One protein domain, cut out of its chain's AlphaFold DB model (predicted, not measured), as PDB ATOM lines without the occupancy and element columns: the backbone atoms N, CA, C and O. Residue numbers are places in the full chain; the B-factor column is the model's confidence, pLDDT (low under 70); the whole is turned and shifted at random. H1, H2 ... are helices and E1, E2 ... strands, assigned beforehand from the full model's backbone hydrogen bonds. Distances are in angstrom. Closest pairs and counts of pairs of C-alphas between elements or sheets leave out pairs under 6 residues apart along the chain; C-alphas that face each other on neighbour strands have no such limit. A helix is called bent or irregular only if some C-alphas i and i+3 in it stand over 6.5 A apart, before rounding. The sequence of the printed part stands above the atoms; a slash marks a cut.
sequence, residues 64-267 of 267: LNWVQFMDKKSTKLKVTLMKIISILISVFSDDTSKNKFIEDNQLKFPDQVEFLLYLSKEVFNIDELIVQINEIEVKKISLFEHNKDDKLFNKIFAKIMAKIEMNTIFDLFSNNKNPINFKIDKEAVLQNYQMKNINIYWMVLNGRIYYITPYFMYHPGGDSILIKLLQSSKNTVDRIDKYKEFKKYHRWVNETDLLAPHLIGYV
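AT A GLANCE: This is residues 64 to 267 of the 267 residues of a protein of Hanseniaspora valbyensis NRRL Y-1626 (UniProt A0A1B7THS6). A small three-stranded sheet, E1, E2 and E3, and the long helix H2 over it make the middle of a rounded body. H3, H4, H5, H6 and H7 gather round H2 away from the sheet, while H12 covers the sheet's other face. The printed part has 204 residues with twelve named helices and three named strands, in the order H1 to H8, E1, E2, H9 to H12, E3; the class is mostly helix. The sheet, in the order E1, E2, E3, is antiparallel. The whole is compact, with a radius of gyration of the C-alphas of 16.1 A and spans of 44 by 41 by 33 A.

IN THESE COORDINATES: Find C-alpha 202 at (42.952, -7.751, -14.117), where E1 begins, residues 202 to 205. E2 is residues 208 to 211, and E3, residues 263 to 266, ends at C-alpha 266, (49.955, 1.042, -13.377). From C-alpha 73 at (53.735, -16.921, -31.159), H2 runs 26.9 A over residues 73 to 91. Look next for H1 at 64 to 71, H3 at 95 to 105, 15.2 A, H4 at 110 to 123, 18.6 A, H5 at 126 to 134, H6 at 151 to 161, 14.6 A, H7 at 166 to 174 and H8 at 186 to 194. H9 is 213 to 216, H10 224 to 230, H11 243 to 249 and H12 255 to 262; H12 is irregular, with C-alphas 258 and 261 7.8 A apart.

HOW THE PARTS SIT: In the hairpin E1 and E2, N 203 and O 210 are within hydrogen-bond range at 2.8 A; between E2 and E3, N 209 and O 265 are too, at 2.8 A. There are three layers, helices on both faces of a sheet: H2 and H8 on one face, H12 on the other. H12 runs along the strands over E3, at a height over the sheet of 7.3 A. H10 and H11 only graze the sheet. H2 is the hub: it touches H7 (C-alphas of Leu 77 and Phe 170, 6.5 A) and H8 (Ser 90 and Ala 188, 5.3 A), and only just touches H4 and H5, with 3 pairs of C-alphas within 8 A each. H2 and H3 touch only at the corner, only just, with 3 pairs. H6 is near H2; H1 and H9 are close to H2 but not clearly touching. Every O i to N i+4 pair is within hydrogen-bond range in H1 to H8 and H10; H11 has 2 of 3, H12 has 2 of 4, and H9 is too short for such a pair.

THE WHOLE: The C-alphas farthest apart, of Ala 162 and Lys 248, are 45.3 A apart. The printed part has no cut and ends at the chain's last residue, 267. The links H5 to H6, H7 to H8 and H10 to H11 are long. Mean pLDDT of the printed part is 81.0; look for values under 70 at residues 64 to 70, 132 to 156, 174 to 180, 196 to 198 and 217.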
ATOM      1  N   LEU A  64      56.228 -24.750 -15.642       65.94
ATOM      2  CA  LEU A  64      57.024 -24.985 -16.852       65.94
ATOM      3  C   LEU A  64      56.149 -25.120 -18.109       65.94
ATOM      4  O   LEU A  64      56.470 -24.555 -19.151       65.94
ATOM      5  N   ASN A  65      55.012 -25.810 -17.996       66.12
ATOM      6  CA  ASN A  65      54.055 -25.948 -19.098       66.12
ATOM      7  C   ASN A  65      53.414 -24.602 -19.438       66.12
ATOM      8  O   ASN A  65      53.153 -24.320 -20.603       66.12
ATOM      9  N   TRP A  66      53.224 -23.752 -18.427       67.19
ATOM     10  CA  TRP A  66      52.778 -22.378 -18.606       67.19
ATOM     11  C   TRP A  66      53.747 -21.562 -19.468       67.19
ATOM     12  O   TRP A  66      53.336 -20.959 -20.458       67.19
ATOM     13  N   VAL A  67      55.042 -21.600 -19.145       67.88
ATOM     14  CA  VAL A  67      56.078 -20.910 -19.931       67.88
ATOM     15  C   VAL A  67      56.104 -21.427 -21.373       67.88
ATOM     16  O   VAL A  67      56.037 -20.633 -22.309       67.88
ATOM     17  N   GLN A  68      56.086 -22.748 -21.571       69.50
ATOM     18  CA  GLN A  68      56.068 -23.354 -22.910       69.50
ATOM     19  C   GLN A  68      54.809 -22.997 -23.715       69.50
ATOM     20  O   GLN A  68      54.873 -22.779 -24.926       69.50
ATOM     21  N   PHE A  69      53.650 -22.933 -23.056       68.06
ATOM     22  CA  PHE A  69      52.402 -22.518 -23.682       68.06
ATOM     23  C   PHE A  69      52.462 -21.055 -24.138       68.06
ATOM     24  O   PHE A  69      52.043 -20.735 -25.257       68.06
ATOM     25  N   MET A  70      53.026 -20.193 -23.292       69.44
ATOM     26  CA  MET A  70      53.211 -18.774 -23.569       69.44
ATOM     27  C   MET A  70      54.268 -18.506 -24.633       69.44
ATOM     28  O   MET A  70      54.177 -17.480 -25.294       69.44
ATOM     29  N   ASP A  71      55.222 -19.409 -24.863       71.69
ATOM     30  CA  ASP A  71      56.253 -19.217 -25.886       71.69
ATOM     31  C   ASP A  71      55.763 -19.362 -27.328       71.69
ATOM     32  O   ASP A  71      56.390 -18.841 -28.254       71.69
ATOM     33  N   LYS A  72      54.586 -19.957 -27.536       76.88
ATOM     34  CA  LYS A  72      53.962 -20.027 -28.861       76.88
ATOM     35  C   LYS A  72      53.584 -18.622 -29.348       76.88
ATOM     36  O   LYS A  72      52.803 -17.924 -28.699       76.88
ATOM     37  N   LYS A  73      54.056 -18.228 -30.542       71.69
ATOM     38  CA  LYS A  73      53.735 -16.921 -31.159       71.69
ATOM     39  C   LYS A  73      52.223 -16.665 -31.209       71.69
ATOM     40  O   LYS A  73      51.781 -15.581 -30.848       71.69
ATOM     41  N   SER A  74      51.429 -17.670 -31.586       72.75
ATOM     42  CA  SER A  74      49.962 -17.577 -31.626       72.75
ATOM     43  C   SER A  74      49.342 -17.297 -30.252       72.75
ATOM     44  O   SER A  74      48.397 -16.520 -30.162       72.75
ATOM     45  N   THR A  75      49.891 -17.867 -29.177       76.31
ATOM     46  CA  THR A  75      49.451 -17.593 -27.805       76.31
ATOM     47  C   THR A  75      49.780 -16.163 -27.397       76.31
ATOM     48  O   THR A  75      48.885 -15.453 -26.943       76.31
ATOM     49  N   LYS A  76      51.024 -15.700 -27.605       77.75
ATOM     50  CA  LYS A  76      51.425 -14.309 -27.296       77.75
ATOM     51  C   LYS A  76      50.516 -13.305 -28.003       77.75
ATOM     52  O   LYS A  76      50.085 -12.323 -27.404       77.75
ATOM     53  N   LEU A  77      50.176 -13.602 -29.253       78.00
ATOM     54  CA  LEU A  77      49.286 -12.804 -30.086       78.00
ATOM     55  C   LEU A  77      47.869 -12.726 -29.507       78.00
ATOM     56  O   LEU A  77      47.337 -11.633 -29.318       78.00
ATOM     57  N   LYS A  78      47.285 -13.878 -29.152       78.50
ATOM     58  CA  LYS A  78      45.968 -13.955 -28.505       78.50
ATOM     59  C   LYS A  78      45.947 -13.219 -27.164       78.50
ATOM     60  O   LYS A  78      45.016 -12.468 -26.899       78.50
ATOM     61  N   VAL A  79      46.974 -13.398 -26.334       80.69
ATOM     62  CA  VAL A  79      47.081 -12.723 -25.032       80.69
ATOM     63  C   VAL A  79      47.189 -11.209 -25.209       80.69
ATOM     64  O   VAL A  79      46.485 -10.472 -24.527       80.69
ATOM     65  N   THR A  80      48.018 -10.741 -26.145       84.31
ATOM     66  CA  THR A  80      48.166  -9.306 -26.448       84.31
ATOM     67  C   THR A  80      46.841  -8.704 -26.893       84.31
ATOM     68  O   THR A  80      46.426  -7.667 -26.381       84.31
ATOM     69  N   LEU A  81      46.123  -9.400 -27.775       82.94
ATOM     70  CA  LEU A  81      44.803  -8.970 -28.208       82.94
ATOM     71  C   LEU A  81      43.806  -8.890 -27.050       82.94
ATOM     72  O   LEU A  81      43.069  -7.918 -26.936       82.94
ATOM     73  N   MET A  82      43.803  -9.888 -26.166       82.94
ATOM     74  CA  MET A  82      42.911  -9.900 -25.010       82.94
ATOM     75  C   MET A  82      43.209  -8.776 -24.023       82.94
ATOM     76  O   MET A  82      42.275  -8.201 -23.469       82.94
ATOM     77  N   LYS A  83      44.484  -8.408 -23.843       87.12
ATOM     78  CA  LYS A  83      44.845  -7.214 -23.073       87.12
ATOM     79  C   LYS A  83      44.210  -5.969 -23.683       87.12
ATOM     80  O   LYS A  83      43.522  -5.244 -22.973       87.12
ATOM     81  N   ILE A  84      44.367  -5.769 -24.990       88.38
ATOM     82  CA  ILE A  84      43.798  -4.618 -25.707       88.38
ATOM     83  C   ILE A  84      42.277  -4.582 -25.563       88.38
ATOM     84  O   ILE A  84      41.733  -3.568 -25.143       88.38
ATOM     85  N   ILE A  85      41.595  -5.699 -25.824       86.44
ATOM     86  CA  ILE A  85      40.139  -5.811 -25.669       86.44
ATOM     87  C   ILE A  85      39.717  -5.474 -24.236       86.44
ATOM     88  O   ILE A  85      38.772  -4.713 -24.039       86.44
ATOM     89  N   SER A  86      40.428  -5.990 -23.228       87.81
ATOM     90  CA  SER A  86      40.109  -5.694 -21.830       87.81
ATOM     91  C   SER A  86      40.272  -4.206 -21.493       87.81
ATOM     92  O   SER A  86      39.432  -3.662 -20.784       87.81
ATOM     93  N   ILE A  87      41.282  -3.526 -22.053       91.00
ATOM     94  CA  ILE A  87      41.475  -2.074 -21.888       91.00
ATOM     95  C   ILE A  87      40.333  -1.318 -22.552       91.00
ATOM     96  O   ILE A  87      39.729  -0.464 -21.917       91.00
ATOM     97  N   LEU A  88      40.001  -1.650 -23.801       90.31
ATOM     98  CA  LEU A  88      38.917  -0.991 -24.528       90.31
ATOM     99  C   LEU A  88      37.600  -1.077 -23.750       90.31
ATOM    100  O   LEU A  88      36.921  -0.075 -23.579       90.31
ATOM    101  N   ILE A  89      37.268  -2.244 -23.204       87.44
ATOM    102  CA  ILE A  89      36.005  -2.407 -22.482       87.44
ATOM    103  C   ILE A  89      36.028  -1.734 -21.105       87.44
ATOM    104  O   ILE A  89      35.006  -1.217 -20.679       87.44
ATOM    105  N   SER A  90      37.154  -1.769 -20.386       89.38
ATOM    106  CA  SER A  90      37.238  -1.208 -19.027       89.38
ATOM    107  C   SER A  90      37.551   0.293 -18.988       89.38
ATOM    108  O   SER A  90      37.321   0.912 -17.962       89.38
ATOM    109  N   VAL A  91      38.102   0.877 -20.058       92.00
ATOM    110  CA  VAL A  91      38.506   2.297 -20.109       92.00
ATOM    111  C   VAL A  91      37.663   3.103 -21.098       92.00
ATOM    112  O   VAL A  91      37.374   4.262 -20.837       92.00
ATOM    113  N   PHE A  92      37.281   2.525 -22.241       91.12
ATOM    114  CA  PHE A  92      36.599   3.262 -23.315       91.12
ATOM    115  C   PHE A  92      35.075   3.096 -23.285       91.12
ATOM    116  O   PHE A  92      34.389   3.654 -24.136       91.12
ATOM    117  N   SER A  93      34.538   2.357 -22.315       85.38
ATOM    118  CA  SER A  93      33.093   2.244 -22.080       85.38
ATOM    119  C   SER A  93      32.457   3.514 -21.525       85.38
ATOM    120  O   SER A  93      31.248   3.679 -21.640       85.38
ATOM    121  N   ASP A  94      33.241   4.373 -20.872       85.94
ATOM    122  CA  ASP A  94      32.767   5.653 -20.364       85.94
ATOM    123  C   ASP A  94      33.693   6.778 -20.837       85.94
ATOM    124  O   ASP A  94      34.919   6.642 -20.874       85.94
ATOM    125  N   ASP A  95      33.097   7.908 -21.211       88.94
ATOM    126  CA  ASP A  95      33.863   9.028 -21.750       88.94
ATOM    127  C   ASP A  95      34.769   9.685 -20.697       88.94
ATOM    128  O   ASP A  95      35.784  10.280 -21.059       88.94
ATOM    129  N   THR A  96      34.468   9.552 -19.402       92.19
ATOM    130  CA  THR A  96      35.288  10.133 -18.329       92.19
ATOM    131  C   THR A  96      36.617   9.393 -18.211       92.19
ATOM    132  O   THR A  96      37.671  10.026 -18.323       92.19
ATOM    133  N   SER A  97      36.597   8.062 -18.055       90.88
ATOM    134  CA  SER A  97      37.830   7.261 -17.981       90.88
ATOM    135  C   SER A  97      38.616   7.328 -19.281       90.88
ATOM    136  O   SER A  97      39.842   7.423 -19.250       90.88
ATOM    137  N   LYS A  98      37.929   7.348 -20.428       93.38
ATOM    138  CA  LYS A  98      38.558   7.520 -21.739       93.38
ATOM    139  C   LYS A  98      39.313   8.840 -21.848       93.38
ATOM    140  O   LYS A  98      40.480   8.835 -22.230       93.38
ATOM    141  N   ASN A  99      38.682   9.963 -21.510       94.81
ATOM    142  CA  ASN A  99      39.324  11.275 -21.604       94.81
ATOM    143  C   ASN A  99      40.536  11.370 -20.672       94.81
ATOM    144  O   ASN A  99      41.605  11.804 -21.101       94.81
ATOM    145  N   LYS A 100      40.403  10.873 -19.438       94.75
ATOM    146  CA  LYS A 100      41.504  10.824 -18.470       94.75
ATOM    147  C   LYS A 100      42.648   9.921 -18.936       94.75
ATOM    148  O   LYS A 100      43.813  10.287 -18.818       94.75
ATOM    149  N   PHE A 101      42.332   8.770 -19.528       95.56
ATOM    150  CA  PHE A 101      43.328   7.873 -20.113       95.56
ATOM    151  C   PHE A 101      44.114   8.548 -21.241       95.56
ATOM    152  O   PHE A 101      45.338   8.409 -21.291       95.56
ATOM    153  N   ILE A 102      43.434   9.277 -22.132       95.62
ATOM    154  CA  ILE A 102      44.084  10.014 -23.222       95.62
ATOM    155  C   ILE A 102      45.024  11.071 -22.638       95.62
ATOM    156  O   ILE A 102      46.195  11.103 -23.011       95.62
ATOM    157  N   GLU A 103      44.549  11.881 -21.692       95.50
ATOM    158  CA  GLU A 103      45.356  12.914 -21.032       95.50
ATOM    159  C   GLU A 103      46.629  12.331 -20.396       95.50
ATOM    160  O   GLU A 103      47.735  12.821 -20.634       95.50
ATOM    161  N   ASP A 104      46.493  11.232 -19.651       94.19
ATOM    162  CA  ASP A 104      47.594  10.622 -18.906       94.19
ATOM    163  C   ASP A 104      48.643   9.921 -19.796       94.19
ATOM    164  O   ASP A 104      49.798   9.757 -19.378       94.19
ATOM    165  N   ASN A 105      48.266   9.478 -21.003       94.00
ATOM    166  CA  ASN A 105      49.091   8.568 -21.809       94.00
ATOM    167  C   ASN A 105      49.492   9.097 -23.190       94.00
ATOM    168  O   ASN A 105      50.536   8.672 -23.690       94.00
ATOM    169  N   GLN A 106      48.740  10.018 -23.801       92.69
ATOM    170  CA  GLN A 106      48.980  10.470 -25.182       92.69
ATOM    171  C   GLN A 106      50.386  11.054 -25.370       92.69
ATOM    172  O   GLN A 106      51.014  10.827 -26.399       92.69
ATOM    173  N   LEU A 107      50.914  11.763 -24.367       90.56
ATOM    174  CA  LEU A 107      52.262  12.339 -24.430       90.56
ATOM    175  C   LEU A 107      53.372  11.279 -24.430       90.56
ATOM    176  O   LEU A 107      54.441  11.511 -24.988       90.56
ATOM    177  N   LYS A 108      53.146  10.133 -23.778       89.00
ATOM    178  CA  LYS A 108      54.153   9.069 -23.632       89.00
ATOM    179  C   LYS A 108      54.049   8.013 -24.727       89.00
ATOM    180  O   LYS A 108      55.067   7.461 -25.131       89.00
ATOM    181  N   PHE A 109      52.831   7.717 -25.173       89.31
ATOM    182  CA  PHE A 109      52.529   6.609 -26.078       89.31
ATOM    183  C   PHE A 109      51.513   7.023 -27.159       89.31
ATOM    184  O   PHE A 109      50.458   6.394 -27.262       89.31
ATOM    185  N   PRO A 110      51.797   8.071 -27.955       90.06
ATOM    186  CA  PRO A 110      50.813   8.661 -28.861       90.06
ATOM    187  C   PRO A 110      50.234   7.646 -29.850       90.06
ATOM    188  O   PRO A 110      49.016   7.513 -29.933       90.06
ATOM    189  N   ASP A 111      51.093   6.858 -30.496       89.12
ATOM    190  CA  ASP A 111      50.691   5.862 -31.495       89.12
ATOM    191  C   ASP A 111      49.806   4.760 -30.891       89.12
ATOM    192  O   ASP A 111      48.849   4.299 -31.511       89.12
ATOM    193  N   GLN A 112      50.096   4.336 -29.653       89.50
ATOM    194  CA  GLN A 112      49.301   3.302 -28.986       89.50
ATOM    195  C   GLN A 112      47.926   3.836 -28.578       89.50
ATOM    196  O   GLN A 112      46.933   3.122 -28.707       89.50
ATOM    197  N   VAL A 113      47.851   5.081 -28.091       92.75
ATOM    198  CA  VAL A 113      46.579   5.711 -27.709       92.75
ATOM    199  C   VAL A 113      45.723   5.994 -28.944       92.75
ATOM    200  O   VAL A 113      44.541   5.651 -28.950       92.75
ATOM    201  N   GLU A 114      46.311   6.539 -30.009       91.56
ATOM    202  CA  GLU A 114      45.617   6.778 -31.278       91.56
ATOM    203  C   GLU A 114      45.079   5.472 -31.870       91.56
ATOM    204  O   GLU A 114      43.925   5.400 -32.296       91.56
ATOM    205  N   PHE A 115      45.865   4.398 -31.809       89.94
ATOM    206  CA  PHE A 115      45.414   3.097 -32.273       89.94
ATOM    207  C   PHE A 115      44.283   2.512 -31.417       89.94
ATOM    208  O   PHE A 115      43.340   1.947 -31.965       89.94
ATOM    209  N   LEU A 116      44.317   2.664 -30.088       91.00
ATOM    210  CA  LEU A 116      43.188   2.270 -29.234       91.00
ATOM    211  C   LEU A 116      41.924   3.070 -29.567       91.00
ATOM    212  O   LEU A 116      40.834   2.499 -29.620       91.00
ATOM    213  N   LEU A 117      42.064   4.366 -29.856       92.12
ATOM    214  CA  LEU A 117      40.957   5.202 -30.314       92.12
ATOM    215  C   LEU A 117      40.406   4.716 -31.657       92.12
ATOM    216  O   LEU A 117      39.189   4.574 -31.787       92.12
ATOM    217  N   TYR A 118      41.275   4.403 -32.618       90.06
ATOM    218  CA  TYR A 118      40.886   3.811 -33.896       90.06
ATOM    219  C   TYR A 118      40.145   2.485 -33.695       90.06
ATOM    220  O   TYR A 118      39.043   2.308 -34.211       90.06
ATOM    221  N   LEU A 119      40.684   1.581 -32.872       87.06
ATOM    222  CA  LEU A 119      40.031   0.315 -32.548       87.06
ATOM    223  C   LEU A 119      38.640   0.523 -31.948       87.06
ATOM    224  O   LEU A 119      37.698  -0.154 -32.353       87.06
ATOM    225  N   SER A 120      38.514   1.458 -31.005       87.44
ATOM    226  CA  SER A 120      37.259   1.754 -30.309       87.44
ATOM    227  C   SER A 120      36.169   2.359 -31.195       87.44
ATOM    228  O   SER A 120      35.000   2.272 -30.842       87.44
ATOM    229  N   LYS A 121      36.545   3.011 -32.304       86.44
ATOM    230  CA  LYS A 121      35.615   3.732 -33.188       86.44
ATOM    231  C   LYS A 121      35.323   2.963 -34.470       86.44
ATOM    232  O   LYS A 121      34.172   2.812 -34.857       86.44
ATOM    233  N   GLU A 122      36.375   2.475 -35.120       83.56
ATOM    234  CA  GLU A 122      36.311   1.958 -36.488       83.56
ATOM    235  C   GLU A 122      36.253   0.432 -36.537       83.56
ATOM    236  O   GLU A 122      35.732  -0.150 -37.493       83.56
ATOM    237  N   VAL A 123      36.801  -0.255 -35.531       81.94
ATOM    238  CA  VAL A 123      36.894  -1.725 -35.524       81.94
ATOM    239  C   VAL A 123      35.819  -2.345 -34.654       81.94
ATOM    240  O   VAL A 123      35.096  -3.223 -35.134       81.94
ATOM    241  N   PHE A 124      35.694  -1.875 -33.417       78.94
ATOM    242  CA  PHE A 124      34.732  -2.367 -32.449       78.94
ATOM    243  C   PHE A 124      33.653  -1.329 -32.187       78.94
ATOM    244  O   PHE A 124      33.956  -0.194 -31.851       78.94
ATOM    245  N   ASN A 125      32.395  -1.751 -32.235       80.69
ATOM    246  CA  ASN A 125      31.362  -1.078 -31.465       80.69
ATOM    247  C   ASN A 125      31.461  -1.619 -30.028       80.69
ATOM    248  O   ASN A 125      31.267  -2.818 -29.822       80.69
ATOM    249  N   ILE A 126      31.835  -0.772 -29.061       77.19
ATOM    250  CA  ILE A 126      32.082  -1.196 -27.670       77.19
ATOM    251  C   ILE A 126      30.834  -1.835 -27.060       77.19
ATOM    252  O   ILE A 126      30.951  -2.873 -26.411       77.19
ATOM    253  N   ASP A 127      29.648  -1.292 -27.328       76.81
ATOM    254  CA  ASP A 127      28.394  -1.843 -26.815       76.81
ATOM    255  C   ASP A 127      28.115  -3.230 -27.408       76.81
ATOM    256  O   ASP A 127      27.799  -4.175 -26.684       76.81
ATOM    257  N   GLU A 128      28.323  -3.397 -28.720       75.56
ATOM    258  CA  GLU A 128      28.199  -4.700 -29.388       75.56
ATOM    259  C   GLU A 128      29.228  -5.707 -28.848       75.56
ATOM    260  O   GLU A 128      28.917  -6.883 -28.648       75.56
ATOM    261  N   LEU A 129      30.457  -5.250 -28.592       76.06
ATOM    262  CA  LEU A 129      31.538  -6.067 -28.052       76.06
ATOM    263  C   LEU A 129      31.219  -6.528 -26.625       76.06
ATOM    264  O   LEU A 129      31.407  -7.703 -26.315       76.06
ATOM    265  N   ILE A 130      30.695  -5.637 -25.780       74.19
ATOM    266  CA  ILE A 130      30.241  -5.953 -24.421       74.19
ATOM    267  C   ILE A 130      29.115  -6.988 -24.465       74.19
ATOM    268  O   ILE A 130      29.169  -7.958 -23.710       74.19
ATOM    269  N   VAL A 131      28.126  -6.826 -25.349       73.19
ATOM    270  CA  VAL A 131      27.032  -7.796 -25.512       73.19
ATOM    271  C   VAL A 131      27.577  -9.160 -25.937       73.19
ATOM    272  O   VAL A 131      27.328 -10.147 -25.250       73.19
ATOM    273  N   GLN A 132      28.407  -9.217 -26.984       68.50
ATOM    274  CA  GLN A 132      29.009 -10.468 -27.472       68.50
ATOM    275  C   GLN A 132      29.845 -11.169 -26.396       68.50
ATOM    276  O   GLN A 132      29.825 -12.390 -26.277       68.50
ATOM    277  N   ILE A 133      30.577 -10.403 -25.591       67.62
ATOM    278  CA  ILE A 133      31.391 -10.934 -24.501       67.62
ATOM    279  C   ILE A 133      30.513 -11.377 -23.327       67.62
ATOM    280  O   ILE A 133      30.803 -12.399 -22.719       67.62
ATOM    281  N   ASN A 134      29.430 -10.680 -23.000       65.38
ATOM    282  CA  ASN A 134      28.531 -11.073 -21.911       65.38
ATOM    283  C   ASN A 134      27.625 -12.264 -22.264       65.38
ATOM    284  O   ASN A 134      27.228 -13.001 -21.366       65.38
ATOM    285  N   GLU A 135      27.329 -12.482 -23.549       60.50
ATOM    286  CA  GLU A 135      26.641 -13.681 -24.058       60.50
ATOM    287  C   GLU A 135      27.466 -14.966 -23.885       60.50
ATOM    288  O   GLU A 135      26.929 -16.074 -23.973       60.50
ATOM    289  N   ILE A 136      28.766 -14.839 -23.595       57.72
ATOM    290  CA  ILE A 136      29.591 -15.944 -23.117       57.72
ATOM    291  C   ILE A 136      29.083 -16.314 -21.725       57.72
ATOM    292  O   ILE A 136      29.495 -15.753 -20.710       57.72
ATOM    293  N   GLU A 137      28.162 -17.274 -21.693       50.88
ATOM    294  CA  GLU A 137      27.767 -17.983 -20.485       50.88
ATOM    295  C   GLU A 137      29.027 -18.324 -19.671       50.88
ATOM    296  O   GLU A 137      30.060 -18.670 -20.247       50.88
ATOM    297  N   VAL A 138      28.933 -18.276 -18.339       51.44
ATOM    298  CA  VAL A 138      29.987 -18.535 -17.324       51.44
ATOM    299  C   VAL A 138      30.592 -19.957 -17.420       51.44
ATOM    300  O   VAL A 138      31.223 -20.473 -16.500       51.44
ATOM    301  N   LYS A 139      30.418 -20.647 -18.546       46.31
ATOM    302  CA  LYS A 139      31.235 -21.780 -18.944       46.31
ATOM    303  C   LYS A 139      32.661 -21.275 -19.035       46.31
ATOM    304  O   LYS A 139      32.984 -20.398 -19.823       46.31
ATOM    305  N   LYS A 140      33.479 -21.821 -18.149       50.34
ATOM    306  CA  LYS A 140      34.926 -21.698 -18.031       50.34
ATOM    307  C   LYS A 140      35.589 -21.845 -19.412       50.34
ATOM    308  O   LYS A 140      36.051 -22.925 -19.758       50.34
ATOM    309  N   ILE A 141      35.575 -20.800 -20.243       48.47
ATOM    310  CA  ILE A 141      36.260 -20.836 -21.533       48.47
ATOM    311  C   ILE A 141      37.729 -20.739 -21.187       48.47
ATOM    312  O   ILE A 141      38.265 -19.667 -20.915       48.47
ATOM    313  N   SER A 142      38.386 -21.888 -21.173       53.88
ATOM    314  CA  SER A 142      39.818 -21.909 -21.336       53.88
ATOM    315  C   SER A 142      40.090 -21.399 -22.749       53.88
ATOM    316  O   SER A 142      40.112 -22.173 -23.696       53.88
ATOM    317  N   LEU A 143      40.288 -20.078 -22.883       54.28
ATOM    318  CA  LEU A 143      40.694 -19.337 -24.101       54.28
ATOM    319  C   LEU A 143      41.912 -19.951 -24.832       54.28
ATOM    320  O   LEU A 143      42.349 -19.486 -25.890       54.28
ATOM    321  N   PHE A 144      42.518 -20.941 -24.191       56.03
ATOM    322  CA  PHE A 144      43.818 -21.517 -24.426       56.03
ATOM    323  C   PHE A 144      43.759 -23.049 -24.565       56.03
ATOM    324  O   PHE A 144      44.778 -23.651 -24.904       56.03
ATOM    325  N   GLU A 145      42.599 -23.685 -24.352       51.28
ATOM    326  CA  GLU A 145      42.401 -25.116 -24.604       51.28
ATOM    327  C   GLU A 145      41.917 -25.391 -26.028       51.28
ATOM    328  O   GLU A 145      41.169 -24.632 -26.633       51.28
ATOM    329  N   HIS A 146      42.309 -26.553 -26.549       46.31
ATOM    330  CA  HIS A 146      41.837 -27.111 -27.815       46.31
ATOM    331  C   HIS A 146      40.390 -27.632 -27.722       46.31
ATOM    332  O   HIS A 146      40.122 -28.774 -28.095       46.31
ATOM    333  N   ASN A 147      39.439 -26.829 -27.245       45.72
ATOM    334  CA  ASN A 147      38.030 -27.174 -27.406       45.72
ATOM    335  C   ASN A 147      37.506 -26.624 -28.735       45.72
ATOM    336  O   ASN A 147      37.737 -25.476 -29.106       45.72
ATOM    337  N   LYS A 148      36.772 -27.468 -29.470       45.44
ATOM    338  CA  LYS A 148      36.148 -27.149 -30.770       45.44
ATOM    339  C   LYS A 148      35.101 -26.015 -30.692       45.44
ATOM    340  O   LYS A 148      34.552 -25.620 -31.721       45.44
ATOM    341  N   ASP A 149      34.866 -25.483 -29.494       45.12
ATOM    342  CA  ASP A 149      33.822 -24.517 -29.157       45.12
ATOM    343  C   ASP A 149      34.316 -23.069 -29.018       45.12
ATOM    344  O   ASP A 149      33.512 -22.174 -28.766       45.12
ATOM    345  N   ASP A 150      35.585 -22.783 -29.331       56.41
ATOM    346  CA  ASP A 150      36.144 -21.418 -29.430       56.41
ATOM    347  C   ASP A 150      35.571 -20.586 -30.605       56.41
ATOM    348  O   ASP A 150      36.197 -19.655 -31.117       56.41
ATOM    349  N   LYS A 151      34.362 -20.899 -31.083       58.44
ATOM    350  CA  LYS A 151      33.740 -20.288 -32.266       58.44
ATOM    351  C   LYS A 151      33.579 -18.775 -32.128       58.44
ATOM    352  O   LYS A 151      33.779 -18.068 -33.111       58.44
ATOM    353  N   LEU A 152      33.258 -18.262 -30.935       58.38
ATOM    354  CA  LEU A 152      33.048 -16.824 -30.736       58.38
ATOM    355  C   LEU A 152      34.358 -16.042 -30.611       58.38
ATOM    356  O   LEU A 152      34.483 -14.995 -31.238       58.38
ATOM    357  N   PHE A 153      35.358 -16.556 -29.883       61.16
ATOM    358  CA  PHE A 153      36.683 -15.929 -29.859       61.16
ATOM    359  C   PHE A 153      37.291 -15.929 -31.260       61.16
ATOM    360  O   PHE A 153      37.765 -14.898 -31.716       61.16
ATOM    361  N   ASN A 154      37.183 -17.043 -31.988       67.12
ATOM    362  CA  ASN A 154      37.601 -17.101 -33.384       67.12
ATOM    363  C   ASN A 154      36.794 -16.139 -34.269       67.12
ATOM    364  O   ASN A 154      37.356 -15.602 -35.215       67.12
ATOM    365  N   LYS A 155      35.520 -15.857 -33.957       69.69
ATOM    366  CA  LYS A 155      34.701 -14.854 -34.662       69.69
ATOM    367  C   LYS A 155      35.149 -13.422 -34.360       69.69
ATOM    368  O   LYS A 155      35.280 -12.638 -35.294       69.69
ATOM    369  N   ILE A 156      35.411 -13.080 -33.096       68.69
ATOM    370  CA  ILE A 156      35.967 -11.773 -32.697       68.69
ATOM    371  C   ILE A 156      37.355 -11.601 -33.322       68.69
ATOM    372  O   ILE A 156      37.627 -10.595 -33.970       68.69
ATOM    373  N   PHE A 157      38.202 -12.622 -33.213       70.94
ATOM    374  CA  PHE A 157      39.524 -12.669 -33.825       70.94
ATOM    375  C   PHE A 157      39.444 -12.517 -35.347       70.94
ATOM    376  O   PHE A 157      40.180 -11.719 -35.913       70.94
ATOM    377  N   ALA A 158      38.515 -13.205 -36.015       72.56
ATOM    378  CA  ALA A 158      38.296 -13.075 -37.454       72.56
ATOM    379  C   ALA A 158      37.820 -11.669 -37.846       72.56
ATOM    380  O   ALA A 158      38.318 -11.128 -38.827       72.56
ATOM    381  N   LYS A 159      36.913 -11.049 -37.072       72.50
ATOM    382  CA  LYS A 159      36.493  -9.650 -37.286       72.50
ATOM    383  C   LYS A 159      37.687  -8.692 -37.223       72.50
ATOM    384  O   LYS A 159      37.779  -7.784 -38.042       72.50
ATOM    385  N   ILE A 160      38.599  -8.907 -36.277       73.25
ATOM    386  CA  ILE A 160      39.803  -8.080 -36.116       73.25
ATOM    387  C   ILE A 160      40.773  -8.326 -37.263       73.25
ATOM    388  O   ILE A 160      41.178  -7.373 -37.915       73.25
ATOM    389  N   MET A 161      41.072  -9.591 -37.565       73.88
ATOM    390  CA  MET A 161      41.942  -9.989 -38.675       73.88
ATOM    391  C   MET A 161      41.445  -9.487 -40.035       73.88
ATOM    392  O   MET A 161      42.253  -9.271 -40.929       73.88
ATOM    393  N   ALA A 162      40.133  -9.294 -40.201       80.94
ATOM    394  CA  ALA A 162      39.558  -8.724 -41.417       80.94
ATOM    395  C   ALA A 162      39.849  -7.222 -41.586       80.94
ATOM    396  O   ALA A 162      39.763  -6.716 -42.701       80.94
ATOM    397  N   LYS A 163      40.166  -6.508 -40.499       82.44
ATOM    398  CA  LYS A 163      40.443  -5.063 -40.509       82.44
ATOM    399  C   LYS A 163      41.910  -4.729 -40.247       82.44
ATOM    400  O   LYS A 163      42.379  -3.694 -40.702       82.44
ATOM    401  N   ILE A 164      42.617  -5.560 -39.479       83.50
ATOM    402  CA  ILE A 164      43.960  -5.272 -38.972       83.50
ATOM    403  C   ILE A 164      44.786  -6.553 -38.916       83.50
ATOM    404  O   ILE A 164      44.376  -7.560 -38.336       83.50
ATOM    405  N   GLU A 165      46.007  -6.484 -39.439       82.00
ATOM    406  CA  GLU A 165      46.981  -7.555 -39.277       82.00
ATOM    407  C   GLU A 165      47.479  -7.647 -37.829       82.00
ATOM    408  O   GLU A 165      47.946  -6.680 -37.228       82.00
ATOM    409  N   MET A 166      47.454  -8.851 -37.259       75.81
ATOM    410  CA  MET A 166      47.884  -9.050 -35.872       75.81
ATOM    411  C   MET A 166      49.375  -8.779 -35.634       75.81
ATOM    412  O   MET A 166      49.751  -8.515 -34.494       75.81
ATOM    413  N   ASN A 167      50.228  -8.830 -36.665       80.12
ATOM    414  CA  ASN A 167      51.627  -8.418 -36.514       80.12
ATOM    415  C   ASN A 167      51.712  -6.921 -36.190       80.12
ATOM    416  O   ASN A 167      52.445  -6.566 -35.282       80.12
ATOM    417  N   THR A 168      50.880  -6.074 -36.804       82.94
ATOM    418  CA  THR A 168      50.796  -4.640 -36.484       82.94
ATOM    419  C   THR A 168      50.411  -4.409 -35.026       82.94
ATOM    420  O   THR A 168      51.010  -3.585 -34.342       82.94
ATOM    421  N   ILE A 169      49.447  -5.187 -34.519       80.38
ATOM    422  CA  ILE A 169      49.054  -5.148 -33.104       80.38
ATOM    423  C   ILE A 169      50.227  -5.563 -32.215       80.38
ATOM    424  O   ILE A 169      50.523  -4.916 -31.212       80.38
ATOM    425  N   PHE A 170      50.890  -6.662 -32.570       78.69
ATOM    426  CA  PHE A 170      52.021  -7.158 -31.807       78.69
ATOM    427  C   PHE A 170      53.156  -6.138 -31.787       78.69
ATOM    428  O   PHE A 170      53.618  -5.797 -30.709       78.69
ATOM    429  N   ASP A 171      53.552  -5.600 -32.930       80.31
ATOM    430  CA  ASP A 171      54.648  -4.646 -33.054       80.31
ATOM    431  C   ASP A 171      54.352  -3.368 -32.257       80.31
ATOM    432  O   ASP A 171      55.167  -2.943 -31.437       80.31
ATOM    433  N   LEU A 172      53.144  -2.815 -32.380       81.06
ATOM    434  CA  LEU A 172      52.764  -1.585 -31.683       81.06
ATOM    435  C   LEU A 172      52.754  -1.735 -30.149       81.06
ATOM    436  O   LEU A 172      53.148  -0.811 -29.432       81.06
ATOM    437  N   PHE A 173      52.346  -2.902 -29.634       77.50
ATOM    438  CA  PHE A 173      52.217  -3.155 -28.190       77.50
ATOM    439  C   PHE A 173      53.323  -4.039 -27.581       77.50
ATOM    440  O   PHE A 173      53.323  -4.237 -26.363       77.50
ATOM    441  N   SER A 174      54.274  -4.536 -28.384       69.50
ATOM    442  CA  SER A 174      55.388  -5.404 -27.943       69.50
ATOM    443  C   SER A 174      56.781  -4.838 -28.227       69.50
ATOM    444  O   SER A 174      57.736  -5.288 -27.595       69.50
ATOM    445  N   ASN A 175      56.938  -3.861 -29.131       56.47
ATOM    446  CA  ASN A 175      58.267  -3.349 -29.510       56.47
ATOM    447  C   ASN A 175      58.983  -2.548 -28.408       56.47
ATOM    448  O   ASN A 175      60.191  -2.333 -28.490       56.47
ATOM    449  N   ASN A 176      58.284  -2.188 -27.329       49.91
ATOM    450  CA  ASN A 176      58.903  -1.685 -26.109       49.91
ATOM    451  C   ASN A 176      58.951  -2.822 -25.090       49.91
ATOM    452  O   ASN A 176      57.938  -3.452 -24.822       49.91
ATOM    453  N   LYS A 177      60.131  -3.091 -24.522       52.56
ATOM    454  CA  LYS A 177      60.480  -4.280 -23.714       52.56
ATOM    455  C   LYS A 177      59.584  -4.595 -22.496       52.56
ATOM    456  O   LYS A 177      59.852  -5.581 -21.823       52.56
ATOM    457  N   ASN A 178      58.536  -3.814 -22.231       52.97
ATOM    458  CA  ASN A 178      57.440  -4.164 -21.337       52.97
ATOM    459  C   ASN A 178      56.104  -3.980 -22.079       52.97
ATOM    460  O   ASN A 178      55.857  -2.890 -22.604       52.97
ATOM    461  N   PRO A 179      55.241  -5.010 -22.114       56.84
ATOM    462  CA  PRO A 179      53.930  -4.899 -22.734       56.84
ATOM    463  C   PRO A 179      53.150  -3.799 -22.023       56.84
ATOM    464  O   PRO A 179      53.167  -3.785 -20.800       56.84
ATOM    465  N   ILE A 180      52.512  -2.919 -22.800       69.50
ATOM    466  CA  ILE A 180      51.524  -1.906 -22.394       69.50
ATOM    467  C   ILE A 180      51.836  -1.268 -21.023       69.50
ATOM    468  O   ILE A 180      51.598  -1.849 -19.973       69.50
ATOM    469  N   ASN A 181      52.396  -0.061 -21.001       83.94
ATOM    470  CA  ASN A 181      52.851   0.580 -19.761       83.94
ATOM    471  C   ASN A 181      52.002   1.817 -19.434       83.94
ATOM    472  O   ASN A 181      52.537   2.864 -19.060       83.94
ATOM    473  N   PHE A 182      50.688   1.701 -19.629       91.25
ATOM    474  CA  PHE A 182      49.770   2.816 -19.437       91.25
ATOM    475  C   PHE A 182      49.564   3.136 -17.962       91.25
ATOM    476  O   PHE A 182      49.621   2.260 -17.098       91.25
ATOM    477  N   LYS A 183      49.268   4.400 -17.686       94.81
ATOM    478  CA  LYS A 183      48.612   4.806 -16.452       94.81
ATOM    479  C   LYS A 183      47.107   4.603 -16.632       94.81
ATOM    480  O   LYS A 183      46.539   5.095 -17.606       94.81
ATOM    481  N   ILE A 184      46.490   3.835 -15.744       95.00
ATOM    482  CA  ILE A 184      45.075   3.466 -15.809       95.00
ATOM    483  C   ILE A 184      44.420   3.859 -14.496       95.00
ATOM    484  O   ILE A 184      44.919   3.537 -13.421       95.00
ATOM    485  N   ASP A 185      43.280   4.528 -14.600       94.12
ATOM    486  CA  ASP A 185      42.568   5.017 -13.432       94.12
ATOM    487  C   ASP A 185      42.009   3.887 -12.560       94.12
ATOM    488  O   ASP A 185      41.651   2.804 -13.038       94.12
ATOM    489  N   LYS A 186      41.890   4.156 -11.260       94.81
ATOM    490  CA  LYS A 186      41.393   3.174 -10.284       94.81
ATOM    491  C   LYS A 186      39.961   2.741 -10.586       94.81
ATOM    492  O   LYS A 186      39.598   1.591 -10.348       94.81
ATOM    493  N   GLU A 187      39.166   3.657 -11.114       93.94
ATOM    494  CA  GLU A 187      37.781   3.495 -11.521       93.94
ATOM    495  C   GLU A 187      37.668   2.477 -12.658       93.94
ATOM    496  O   GLU A 187      36.896   1.526 -12.543       93.94
ATOM    497  N   ALA A 188      38.518   2.585 -13.684       92.88
ATOM    498  CA  ALA A 188      38.582   1.618 -14.778       92.88
ATOM    499  C   ALA A 188      38.987   0.216 -14.282       92.88
ATOM    500  O   ALA A 188      38.440  -0.803 -14.711       92.88
ATOM    501  N   VAL A 189      39.913   0.138 -13.318       94.25
ATOM    502  CA  VAL A 189      40.260  -1.140 -12.674       94.25
ATOM    503  C   VAL A 189      39.079  -1.708 -11.886       94.25
ATOM    504  O   VAL A 189      38.804  -2.908 -11.950       94.25
ATOM    505  N   LEU A 190      38.369  -0.874 -11.127       93.06
ATOM    506  CA  LEU A 190      37.200  -1.311 -10.370       93.06
ATOM    507  C   LEU A 190      36.088  -1.797 -11.306       93.06
ATOM    508  O   LEU A 190      35.457  -2.817 -11.023       93.06
ATOM    509  N   GLN A 191      35.893  -1.124 -12.438       90.00
ATOM    510  CA  GLN A 191      34.960  -1.548 -13.472       90.00
ATOM    511  C   GLN A 191      35.320  -2.936 -14.011       90.00
ATOM    512  O   GLN A 191      34.443  -3.795 -14.107       90.00
ATOM    513  N   ASN A 192      36.604  -3.202 -14.279       92.00
ATOM    514  CA  ASN A 192      37.069  -4.530 -14.683       92.00
ATOM    515  C   ASN A 192      36.648  -5.626 -13.680       92.00
ATOM    516  O   ASN A 192      36.209  -6.706 -14.072       92.00
ATOM    517  N   TYR A 193      36.714  -5.341 -12.376       90.69
ATOM    518  CA  TYR A 193      36.354  -6.298 -11.319       90.69
ATOM    519  C   TYR A 193      34.850  -6.574 -11.235       90.69
ATOM    520  O   TYR A 193      34.439  -7.634 -10.759       90.69
ATOM    521  N   GLN A 194      34.029  -5.635 -11.701       86.56
ATOM    522  CA  GLN A 194      32.571  -5.756 -11.744       86.56
ATOM    523  C   GLN A 194      32.075  -6.503 -12.988       86.56
ATOM    524  O   GLN A 194      30.891  -6.841 -13.079       86.56
ATOM    525  N   MET A 195      32.964  -6.791 -13.939       78.56
ATOM    526  CA  MET A 195      32.600  -7.520 -15.142       78.56
ATOM    527  C   MET A 195      32.179  -8.957 -14.816       78.56
ATOM    528  O   MET A 195      32.798  -9.673 -14.021       78.56
ATOM    529  N   LYS A 196      31.092  -9.387 -15.462       69.56
ATOM    530  CA  LYS A 196      30.545 -10.743 -15.323       69.56
ATOM    531  C   LYS A 196      31.240 -11.748 -16.237       69.56
ATOM    532  O   LYS A 196      31.178 -12.945 -15.969       69.56
ATOM    533  N   ASN A 197      31.916 -11.274 -17.284       67.81
ATOM    534  CA  ASN A 197      32.720 -12.137 -18.133       67.81
ATOM    535  C   ASN A 197      33.996 -12.568 -17.398       67.81
ATOM    536  O   ASN A 197      34.849 -11.750 -17.054       67.81
ATOM    537  N   ILE A 198      34.132 -13.877 -17.212       60.59
ATOM    538  CA  ILE A 198      35.186 -14.494 -16.408       60.59
ATOM    539  C   ILE A 198      36.581 -14.531 -17.068       60.59
ATOM    540  O   ILE A 198      37.510 -15.110 -16.512       60.59
ATOM    541  N   ASN A 199      36.764 -13.945 -18.253       71.06
ATOM    542  CA  ASN A 199      37.976 -14.140 -19.055       71.06
ATOM    543  C   ASN A 199      38.800 -12.865 -19.302       71.06
ATOM    544  O   ASN A 199      39.831 -12.900 -19.982       71.06
ATOM    545  N   ILE A 200      38.413 -11.733 -18.722       80.88
ATOM    546  CA  ILE A 200      39.090 -10.438 -18.925       80.88
ATOM    547  C   ILE A 200      39.618  -9.813 -17.633       80.88
ATOM    548  O   ILE A 200      39.782  -8.601 -17.548       80.88
ATOM    549  N   TYR A 201      39.924 -10.640 -16.635       88.31
ATOM    550  CA  TYR A 201      40.321 -10.165 -15.318       88.31
ATOM    551  C   TYR A 201      41.695  -9.515 -15.281       88.31
ATOM    552  O   TYR A 201      42.699 -10.050 -15.771       88.31
ATOM    553  N   TRP A 202      41.737  -8.394 -14.575       93.88
ATOM    554  CA  TRP A 202      42.952  -7.751 -14.117       93.88
ATOM    555  C   TRP A 202      43.234  -8.097 -12.660       93.88
ATOM    556  O   TRP A 202      42.350  -8.464 -11.892       93.88
ATOM    557  N   MET A 203      44.482  -7.944 -12.243       94.50
ATOM    558  CA  MET A 203      44.871  -7.988 -10.842       94.50
ATOM    559  C   MET A 203      45.869  -6.876 -10.574       94.50
ATOM    560  O   MET A 203      46.869  -6.768 -11.282       94.50
ATOM    561  N   VAL A 204      45.600  -6.068  -9.549       96.75
ATOM    562  CA  VAL A 204      46.544  -5.045  -9.104       96.75
ATOM    563  C   VAL A 204      47.400  -5.618  -7.990       96.75
ATOM    564  O   VAL A 204      46.862  -6.112  -7.000       96.75
ATOM    565  N   LEU A 205      48.718  -5.572  -8.160       96.06
ATOM    566  CA  LEU A 205      49.692  -5.983  -7.156       96.06
ATOM    567  C   LEU A 205      50.742  -4.885  -7.009       96.06
ATOM    568  O   LEU A 205      51.573  -4.690  -7.900       96.06
ATOM    569  N   ASN A 206      50.715  -4.191  -5.873       95.56
ATOM    570  CA  ASN A 206      51.663  -3.135  -5.532       95.56
ATOM    571  C   ASN A 206      51.708  -2.041  -6.616       95.56
ATOM    572  O   ASN A 206      52.764  -1.736  -7.172       95.56
ATOM    573  N   GLY A 207      50.527  -1.531  -6.977       95.44
ATOM    574  CA  GLY A 207      50.327  -0.502  -8.005       95.44
ATOM    575  C   GLY A 207      50.477  -0.964  -9.461       95.44
ATOM    576  O   GLY A 207      50.234  -0.175 -10.367       95.44
ATOM    577  N   ARG A 208      50.850  -2.224  -9.720       95.25
ATOM    578  CA  ARG A 208      50.993  -2.771 -11.082       95.25
ATOM    579  C   ARG A 208      49.761  -3.559 -11.488       95.25
ATOM    580  O   ARG A 208      49.278  -4.373 -10.706       95.25
ATOM    581  N   ILE A 209      49.291  -3.357 -12.712       95.31
ATOM    582  CA  ILE A 209      48.076  -3.966 -13.257       95.31
ATOM    583  C   ILE A 209      48.464  -5.103 -14.199       95.31
ATOM    584  O   ILE A 209      49.119  -4.884 -15.220       95.31
ATOM    585  N   TYR A 210      48.030  -6.319 -13.879       93.19
ATOM    586  CA  TYR A 210      48.329  -7.527 -14.644       93.19
ATOM    587  C   TYR A 210      47.070  -8.142 -15.249       93.19
ATOM    588  O   TYR A 210      46.081  -8.331 -14.547       93.19
ATOM    589  N   TYR A 211      47.131  -8.543 -16.520       91.50
ATOM    590  CA  TYR A 211      46.115  -9.379 -17.158       91.50
ATOM    591  C   TYR A 211      46.252 -10.823 -16.676       91.50
ATOM    592  O   TYR A 211      47.091 -11.578 -17.169       91.50
ATOM    593  N   ILE A 212      45.456 -11.207 -15.683       89.12
ATOM    594  CA  ILE A 212      45.698 -12.436 -14.925       89.12
ATOM    595  C   ILE A 212      44.958 -13.656 -15.487       89.12
ATOM    596  O   ILE A 212      45.327 -14.781 -15.158       89.12
ATOM    597  N   THR A 213      43.959 -13.472 -16.363       86.06
ATOM    598  CA  THR A 213      43.180 -14.588 -16.935       86.06
ATOM    599  C   THR A 213      44.051 -15.723 -17.476       86.06
ATOM    600  O   THR A 213      43.771 -16.876 -17.147       86.06
ATOM    601  N   PRO A 214      45.116 -15.468 -18.262       81.00
ATOM    602  CA  PRO A 214      45.908 -16.552 -18.825       81.00
ATOM    603  C   PRO A 214      46.578 -17.414 -17.744       81.00
ATOM    604  O   PRO A 214      46.715 -18.622 -17.909       81.00
ATOM    605  N   TYR A 215      46.896 -16.818 -16.593       81.44
ATOM    606  CA  TYR A 215      47.494 -17.503 -15.453       81.44
ATOM    607  C   TYR A 215      46.493 -18.333 -14.627       81.44
ATOM    608  O   TYR A 215      46.902 -19.275 -13.952       81.44
ATOM    609  N   PHE A 216      45.187 -18.049 -14.676       79.50
ATOM    610  CA  PHE A 216      44.182 -18.718 -13.834       79.50
ATOM    611  C   PHE A 216      44.161 -20.237 -13.964       79.50
ATOM    612  O   PHE A 216      44.105 -20.931 -12.949       79.50
ATOM    613  N   MET A 217      44.253 -20.750 -15.191       68.31
ATOM    614  CA  MET A 217      44.251 -22.194 -15.445       68.31
ATOM    615  C   MET A 217      45.494 -22.873 -14.866       68.31
ATOM    616  O   MET A 217      45.442 -24.027 -14.453       68.31
ATOM    617  N   TYR A 218      46.599 -22.140 -14.770       74.62
ATOM    618  CA  TYR A 218      47.890 -22.643 -14.310       74.62
ATOM    619  C   TYR A 218      48.157 -22.332 -12.833       74.62
ATOM    620  O   TYR A 218      49.195 -22.729 -12.299       74.62
ATOM    621  N   HIS A 219      47.231 -21.644 -12.156       82.81
ATOM    622  CA  HIS A 219      47.357 -21.328 -10.743       82.81
ATOM    623  C   HIS A 219      47.209 -22.607  -9.893       82.81
ATOM    624  O   HIS A 219      46.145 -23.230  -9.914       82.81
ATOM    625  N   PRO A 220      48.211 -22.983  -9.071       80.00
ATOM    626  CA  PRO A 220      48.171 -24.235  -8.305       80.00
ATOM    627  C   PRO A 220      47.004 -24.346  -7.313       80.00
ATOM    628  O   PRO A 220      46.573 -25.446  -6.980       80.00
ATOM    629  N   GLY A 221      46.487 -23.213  -6.825       79.94
ATOM    630  CA  GLY A 221      45.319 -23.167  -5.939       79.94
ATOM    631  C   GLY A 221      43.969 -23.205  -6.663       79.94
ATOM    632  O   GLY A 221      42.935 -23.080  -6.008       79.94
ATOM    633  N   GLY A 222      43.970 -23.336  -7.993       80.88
ATOM    634  CA  GLY A 222      42.794 -23.193  -8.846       80.88
ATOM    635  C   GLY A 222      42.380 -21.732  -9.055       80.88
ATOM    636  O   GLY A 222      42.770 -20.828  -8.318       80.88
ATOM    637  N   ASP A 223      41.561 -21.494 -10.068       80.12
ATOM    638  CA  ASP A 223      41.096 -20.169 -10.486       80.12
ATOM    639  C   ASP A 223      40.000 -19.589  -9.579       80.12
ATOM    640  O   ASP A 223      39.951 -18.383  -9.340       80.12
ATOM    641  N   SER A 224      39.161 -20.452  -8.995       82.12
ATOM    642  CA  SER A 224      38.006 -20.039  -8.183       82.12
ATOM    643  C   SER A 224      38.349 -19.097  -7.021       82.12
ATOM    644  O   SER A 224      37.551 -18.222  -6.683       82.12
ATOM    645  N   ILE A 225      39.526 -19.244  -6.403       85.50
ATOM    646  CA  ILE A 225      39.949 -18.383  -5.290       85.50
ATOM    647  C   ILE A 225      40.333 -16.979  -5.763       85.50
ATOM    648  O   ILE A 225      40.018 -16.001  -5.086       85.50
ATOM    649  N   LEU A 226      40.962 -16.877  -6.937       87.50
ATOM    650  CA  LEU A 226      41.346 -15.602  -7.537       87.50
ATOM    651  C   LEU A 226      40.101 -14.876  -8.050       87.50
ATOM    652  O   LEU A 226      39.920 -13.701  -7.749       87.50
ATOM    653  N   ILE A 227      39.189 -15.593  -8.712       86.06
ATOM    654  CA  ILE A 227      37.904 -15.043  -9.166       86.06
ATOM    655  C   ILE A 227      37.105 -14.489  -7.980       86.06
ATOM    656  O   ILE A 227      36.681 -13.336  -8.011       86.06
ATOM    657  N   LYS A 228      36.970 -15.248  -6.883       88.31
ATOM    658  CA  LYS A 228      36.285 -14.776  -5.662       88.31
ATOM    659  C   LYS A 228      36.930 -13.528  -5.055       88.31
ATOM    660  O   LYS A 228      36.226 -12.691  -4.495       88.31
ATOM    661  N   LEU A 229      38.258 -13.410  -5.125       90.69
ATOM    662  CA  LEU A 229      38.984 -12.239  -4.633       90.69
ATOM    663  C   LEU A 229      38.701 -10.997  -5.494       90.69
ATOM    664  O   LEU A 229      38.450  -9.914  -4.957       90.69
ATOM    665  N   LEU A 230      38.724 -11.154  -6.818       90.69
ATOM    666  CA  LEU A 230      38.526 -10.061  -7.773       90.69
ATOM    667  C   LEU A 230      37.060  -9.636  -7.893       90.69
ATOM    668  O   LEU A 230      36.787  -8.450  -8.002       90.69
ATOM    669  N   GLN A 231      36.111 -10.559  -7.763       87.88
ATOM    670  CA  GLN A 231      34.670 -10.267  -7.801       87.88
ATOM    671  C   GLN A 231      34.059 -10.029  -6.413       87.88
ATOM    672  O   GLN A 231      32.841 -10.057  -6.236       87.88
ATOM    673  N   SER A 232      34.886  -9.829  -5.387       89.88
ATOM    674  CA  SER A 232      34.381  -9.550  -4.048       89.88
ATOM    675  C   SER A 232      33.593  -8.238  -4.036       89.88
ATOM    676  O   SER A 232      34.129  -7.189  -4.386       89.88
ATOM    677  N   SER A 233      32.366  -8.263  -3.507       88.00
ATOM    678  CA  SER A 233      31.541  -7.061  -3.279       88.00
ATOM    679  C   SER A 233      32.189  -6.026  -2.356       88.00
ATOM    680  O   SER A 233      31.721  -4.901  -2.245       88.00
ATOM    681  N   LYS A 234      33.273  -6.402  -1.674       90.50
ATOM    682  CA  LYS A 234      34.041  -5.522  -0.799       90.50
ATOM    683  C   LYS A 234      35.122  -4.718  -1.541       90.50
ATOM    684  O   LYS A 234      35.931  -4.062  -0.883       90.50
ATOM    685  N   ASN A 235      35.215  -4.846  -2.862       93.56
ATOM    686  CA  ASN A 235      36.169  -4.100  -3.670       93.56
ATOM    687  C   ASN A 235      35.680  -2.661  -3.853       93.56
ATOM    688  O   ASN A 235      34.532  -2.422  -4.208       93.56
ATOM    689  N   THR A 236      36.573  -1.717  -3.586       94.94
ATOM    690  CA  THR A 236      36.378  -0.273  -3.755       94.94
ATOM    691  C   THR A 236      37.598   0.292  -4.473       94.94
ATOM    692  O   THR A 236      38.610  -0.402  -4.575       94.94
ATOM    693  N   VAL A 237      37.529   1.550  -4.911       93.62
ATOM    694  CA  VAL A 237      38.649   2.299  -5.512       93.62
ATOM    695  C   VAL A 237      39.921   2.198  -4.652       93.62
ATOM    696  O   VAL A 237      41.007   1.940  -5.165       93.62
ATOM    697  N   ASP A 238      39.788   2.270  -3.325       94.62
ATOM    698  CA  ASP A 238      40.916   2.157  -2.385       94.62
ATOM    699  C   ASP A 238      41.369   0.720  -2.106       94.62
ATOM    700  O   ASP A 238      42.422   0.492  -1.508       94.62
ATOM    701  N   ARG A 239      40.575  -0.272  -2.517       94.12
ATOM    702  CA  ARG A 239      40.815  -1.690  -2.239       94.12
ATOM    703  C   ARG A 239      40.962  -2.541  -3.491       94.12
ATOM    704  O   ARG A 239      40.746  -3.753  -3.425       94.12
ATOM    705  N   ILE A 240      41.328  -1.935  -4.616       95.12
ATOM    706  CA  ILE A 240      41.647  -2.660  -5.851       95.12
ATOM    707  C   ILE A 240      42.984  -3.411  -5.757       95.12
ATOM    708  O   ILE A 240      43.088  -4.503  -6.305       95.12
ATOM    709  N   ASP A 241      43.967  -2.895  -5.008       96.44
ATOM    710  CA  ASP A 241      45.275  -3.545  -4.846       96.44
ATOM    711  C   ASP A 241      45.173  -4.789  -3.951       96.44
ATOM    712  O   ASP A 241      44.759  -4.718  -2.792       96.44
ATOM    713  N   LYS A 242      45.541  -5.943  -4.516       96.00
ATOM    714  CA  LYS A 242      45.455  -7.274  -3.902       96.00
ATOM    715  C   LYS A 242      46.783  -7.772  -3.364       96.00
ATOM    716  O   LYS A 242      46.892  -8.946  -3.007       96.00
ATOM    717  N   TYR A 243      47.803  -6.920  -3.293       95.00
ATOM    718  CA  TYR A 243      49.143  -7.330  -2.889       95.00
ATOM    719  C   TYR A 243      49.177  -7.987  -1.506       95.00
ATOM    720  O   TYR A 243      49.844  -9.007  -1.319       95.00
ATOM    721  N   LYS A 244      48.418  -7.456  -0.540       93.69
ATOM    722  CA  LYS A 244      48.362  -8.001   0.828       93.69
ATOM    723  C   LYS A 244      47.796  -9.424   0.834       93.69
ATOM    724  O   LYS A 244      48.387 -10.323   1.435       93.69
ATOM    725  N   GLU A 245      46.679  -9.644   0.148       93.69
ATOM    726  CA  GLU A 245      46.041 -10.951  -0.000       93.69
ATOM    727  C   GLU A 245      46.923 -11.914  -0.796       93.69
ATOM    728  O   GLU A 245      47.089 -13.066  -0.398       93.69
ATOM    729  N   PHE A 246      47.550 -11.437  -1.871       91.50
ATOM    730  CA  PHE A 246      48.457 -12.230  -2.685       91.50
ATOM    731  C   PHE A 246      49.658 -12.711  -1.864       91.50
ATOM    732  O   PHE A 246      49.877 -13.918  -1.759       91.50
ATOM    733  N   LYS A 247      50.390 -11.805  -1.200       91.69
ATOM    734  CA  LYS A 247      51.577 -12.140  -0.391       91.69
ATOM    735  C   LYS A 247      51.265 -13.031   0.801       91.69
ATOM    736  O   LYS A 247      52.133 -13.806   1.200       91.69
ATOM    737  N   LYS A 248      50.049 -12.973   1.351       91.81
ATOM    738  CA  LYS A 248      49.615 -13.872   2.431       91.81
ATOM    739  C   LYS A 248      49.726 -15.344   2.023       91.81
ATOM    740  O   LYS A 248      50.179 -16.158   2.827       91.81
ATOM    741  N   TYR A 249      49.340 -15.675   0.791       87.44
ATOM    742  CA  TYR A 249      49.343 -17.049   0.275       87.44
ATOM    743  C   TYR A 249      50.571 -17.370  -0.594       87.44
ATOM    744  O   TYR A 249      50.977 -18.526  -0.664       87.44
ATOM    745  N   HIS A 250      51.219 -16.355  -1.170       87.81
ATOM    746  CA  HIS A 250      52.328 -16.485  -2.119       87.81
ATOM    747  C   HIS A 250      53.623 -15.848  -1.596       87.81
ATOM    748  O   HIS A 250      54.294 -15.092  -2.294       87.81
ATOM    749  N   ARG A 251      53.998 -16.129  -0.340       88.50
ATOM    750  CA  ARG A 251      55.158 -15.486   0.319       88.50
ATOM    751  C   ARG A 251      56.461 -15.614  -0.476       88.50
ATOM    752  O   ARG A 251      57.232 -14.657  -0.500       88.50
ATOM    753  N   TRP A 252      56.656 -16.765  -1.117       85.88
ATOM    754  CA  TRP A 252      57.872 -17.160  -1.839       85.88
ATOM    755  C   TRP A 252      57.801 -16.951  -3.353       85.88
ATOM    756  O   TRP A 252      58.745 -17.288  -4.057       85.88
ATOM    757  N   VAL A 253      56.678 -16.447  -3.865       85.50
ATOM    758  CA  VAL A 253      56.522 -16.179  -5.295       85.50
ATOM    759  C   VAL A 253      56.962 -14.748  -5.554       85.50
ATOM    760  O   VAL A 253      56.503 -13.836  -4.864       85.50
ATOM    761  N   ASN A 254      57.830 -14.559  -6.546       88.38
ATOM    762  CA  ASN A 254      58.069 -13.242  -7.115       88.38
ATOM    763  C   ASN A 254      56.974 -12.955  -8.151       88.38
ATOM    764  O   ASN A 254      56.972 -13.531  -9.239       88.38
ATOM    765  N   GLU A 255      56.025 -12.088  -7.803       87.69
ATOM    766  CA  GLU A 255      54.927 -11.713  -8.693       87.69
ATOM    767  C   GLU A 255      55.413 -10.962  -9.930       87.69
ATOM    768  O   GLU A 255      54.829 -11.109 -11.002       87.69
ATOM    769  N   THR A 256      56.493 -10.186  -9.791       86.62
ATOM    770  CA  THR A 256      57.011  -9.372 -10.889       86.62
ATOM    771  C   THR A 256      57.589 -10.239 -11.991       86.62
ATOM    772  O   THR A 256      57.221 -10.044 -13.142       86.62
ATOM    773  N   ASP A 257      58.375 -11.256 -11.642       86.19
ATOM    774  CA  ASP A 257      58.932 -12.194 -12.620       86.19
ATOM    775  C   ASP A 257      57.837 -13.080 -13.226       86.19
ATOM    776  O   ASP A 257      57.787 -13.286 -14.438       86.19
ATOM    777  N   LEU A 258      56.925 -13.583 -12.387       85.19
ATOM    778  CA  LEU A 258      55.869 -14.500 -12.818       85.19
ATOM    779  C   LEU A 258      54.885 -13.840 -13.793       85.19
ATOM    780  O   LEU A 258      54.447 -14.463 -14.763       85.19
ATOM    781  N   LEU A 259      54.503 -12.593 -13.513       87.50
ATOM    782  CA  LEU A 259      53.451 -11.886 -14.238       87.50
ATOM    783  C   LEU A 259      53.988 -10.804 -15.177       87.50
ATOM    784  O   LEU A 259      53.183 -10.177 -15.859       87.50
ATOM    785  N   ALA A 260      55.306 -10.610 -15.289       85.44
ATOM    786  CA  ALA A 260      55.915  -9.629 -16.196       85.44
ATOM    787  C   ALA A 260      55.326  -9.652 -17.622       85.44
ATOM    788  O   ALA A 260      54.910  -8.594 -18.101       85.44
ATOM    789  N   PRO A 261      55.155 -10.815 -18.289       82.62
ATOM    790  CA  PRO A 261      54.573 -10.856 -19.635       82.62
ATOM    791  C   PRO A 261      53.108 -10.408 -19.694       82.62
ATOM    792  O   PRO A 261      52.573 -10.166 -20.773       82.62
ATOM    793  N   HIS A 262      52.441 -10.306 -18.547       86.62
ATOM    794  CA  HIS A 262      51.025  -9.999 -18.389       86.62
ATOM    795  C   HIS A 262      50.772  -8.576 -17.900       86.62
ATOM    796  O   HIS A 262      49.613  -8.198 -17.770       86.62
ATOM    797  N   LEU A 263      51.816  -7.778 -17.681       90.56
ATOM    798  CA  LEU A 263      51.670  -6.373 -17.321       90.56
ATOM    799  C   LEU A 263      50.858  -5.618 -18.394       90.56
ATOM    800  O   LEU A 263      50.989  -5.903 -19.592       90.56
ATOM    801  N   ILE A 264      49.963  -4.743 -17.932       90.88
ATOM    802  CA  ILE A 264      49.132  -3.848 -18.755       90.88
ATOM    803  C   ILE A 264      49.349  -2.371 -18.399       90.88
ATOM    804  O   ILE A 264      49.083  -1.478 -19.205       90.88
ATOM    805  N   GLY A 265      49.784  -2.088 -17.175       92.62
ATOM    806  CA  GLY A 265      49.934  -0.716 -16.737       92.62
ATOM    807  C   GLY A 265      50.083  -0.584 -15.236       92.62
ATOM    808  O   GLY A 265      50.422  -1.540 -14.534       92.62
ATOM    809  N   TYR A 266      49.817   0.625 -14.764       94.56
ATOM    810  CA  TYR A 266      49.955   1.042 -13.377       94.56
ATOM    811  C   TYR A 266      48.758   1.895 -12.998       94.56
ATOM    812  O   TYR A 266      48.199   2.591 -13.847       94.56
ATOM    813  N   VAL A 267      48.406   1.819 -11.723       93.56
ATOM    814  CA  VAL A 267      47.432   2.705 -11.085       93.56
ATOM    815  C   VAL A 267      48.100   4.021 -10.700       93.56
ATOM    816  O   VAL A 267      49.236   3.954 -10.179       93.56
TER     817      VAL A 267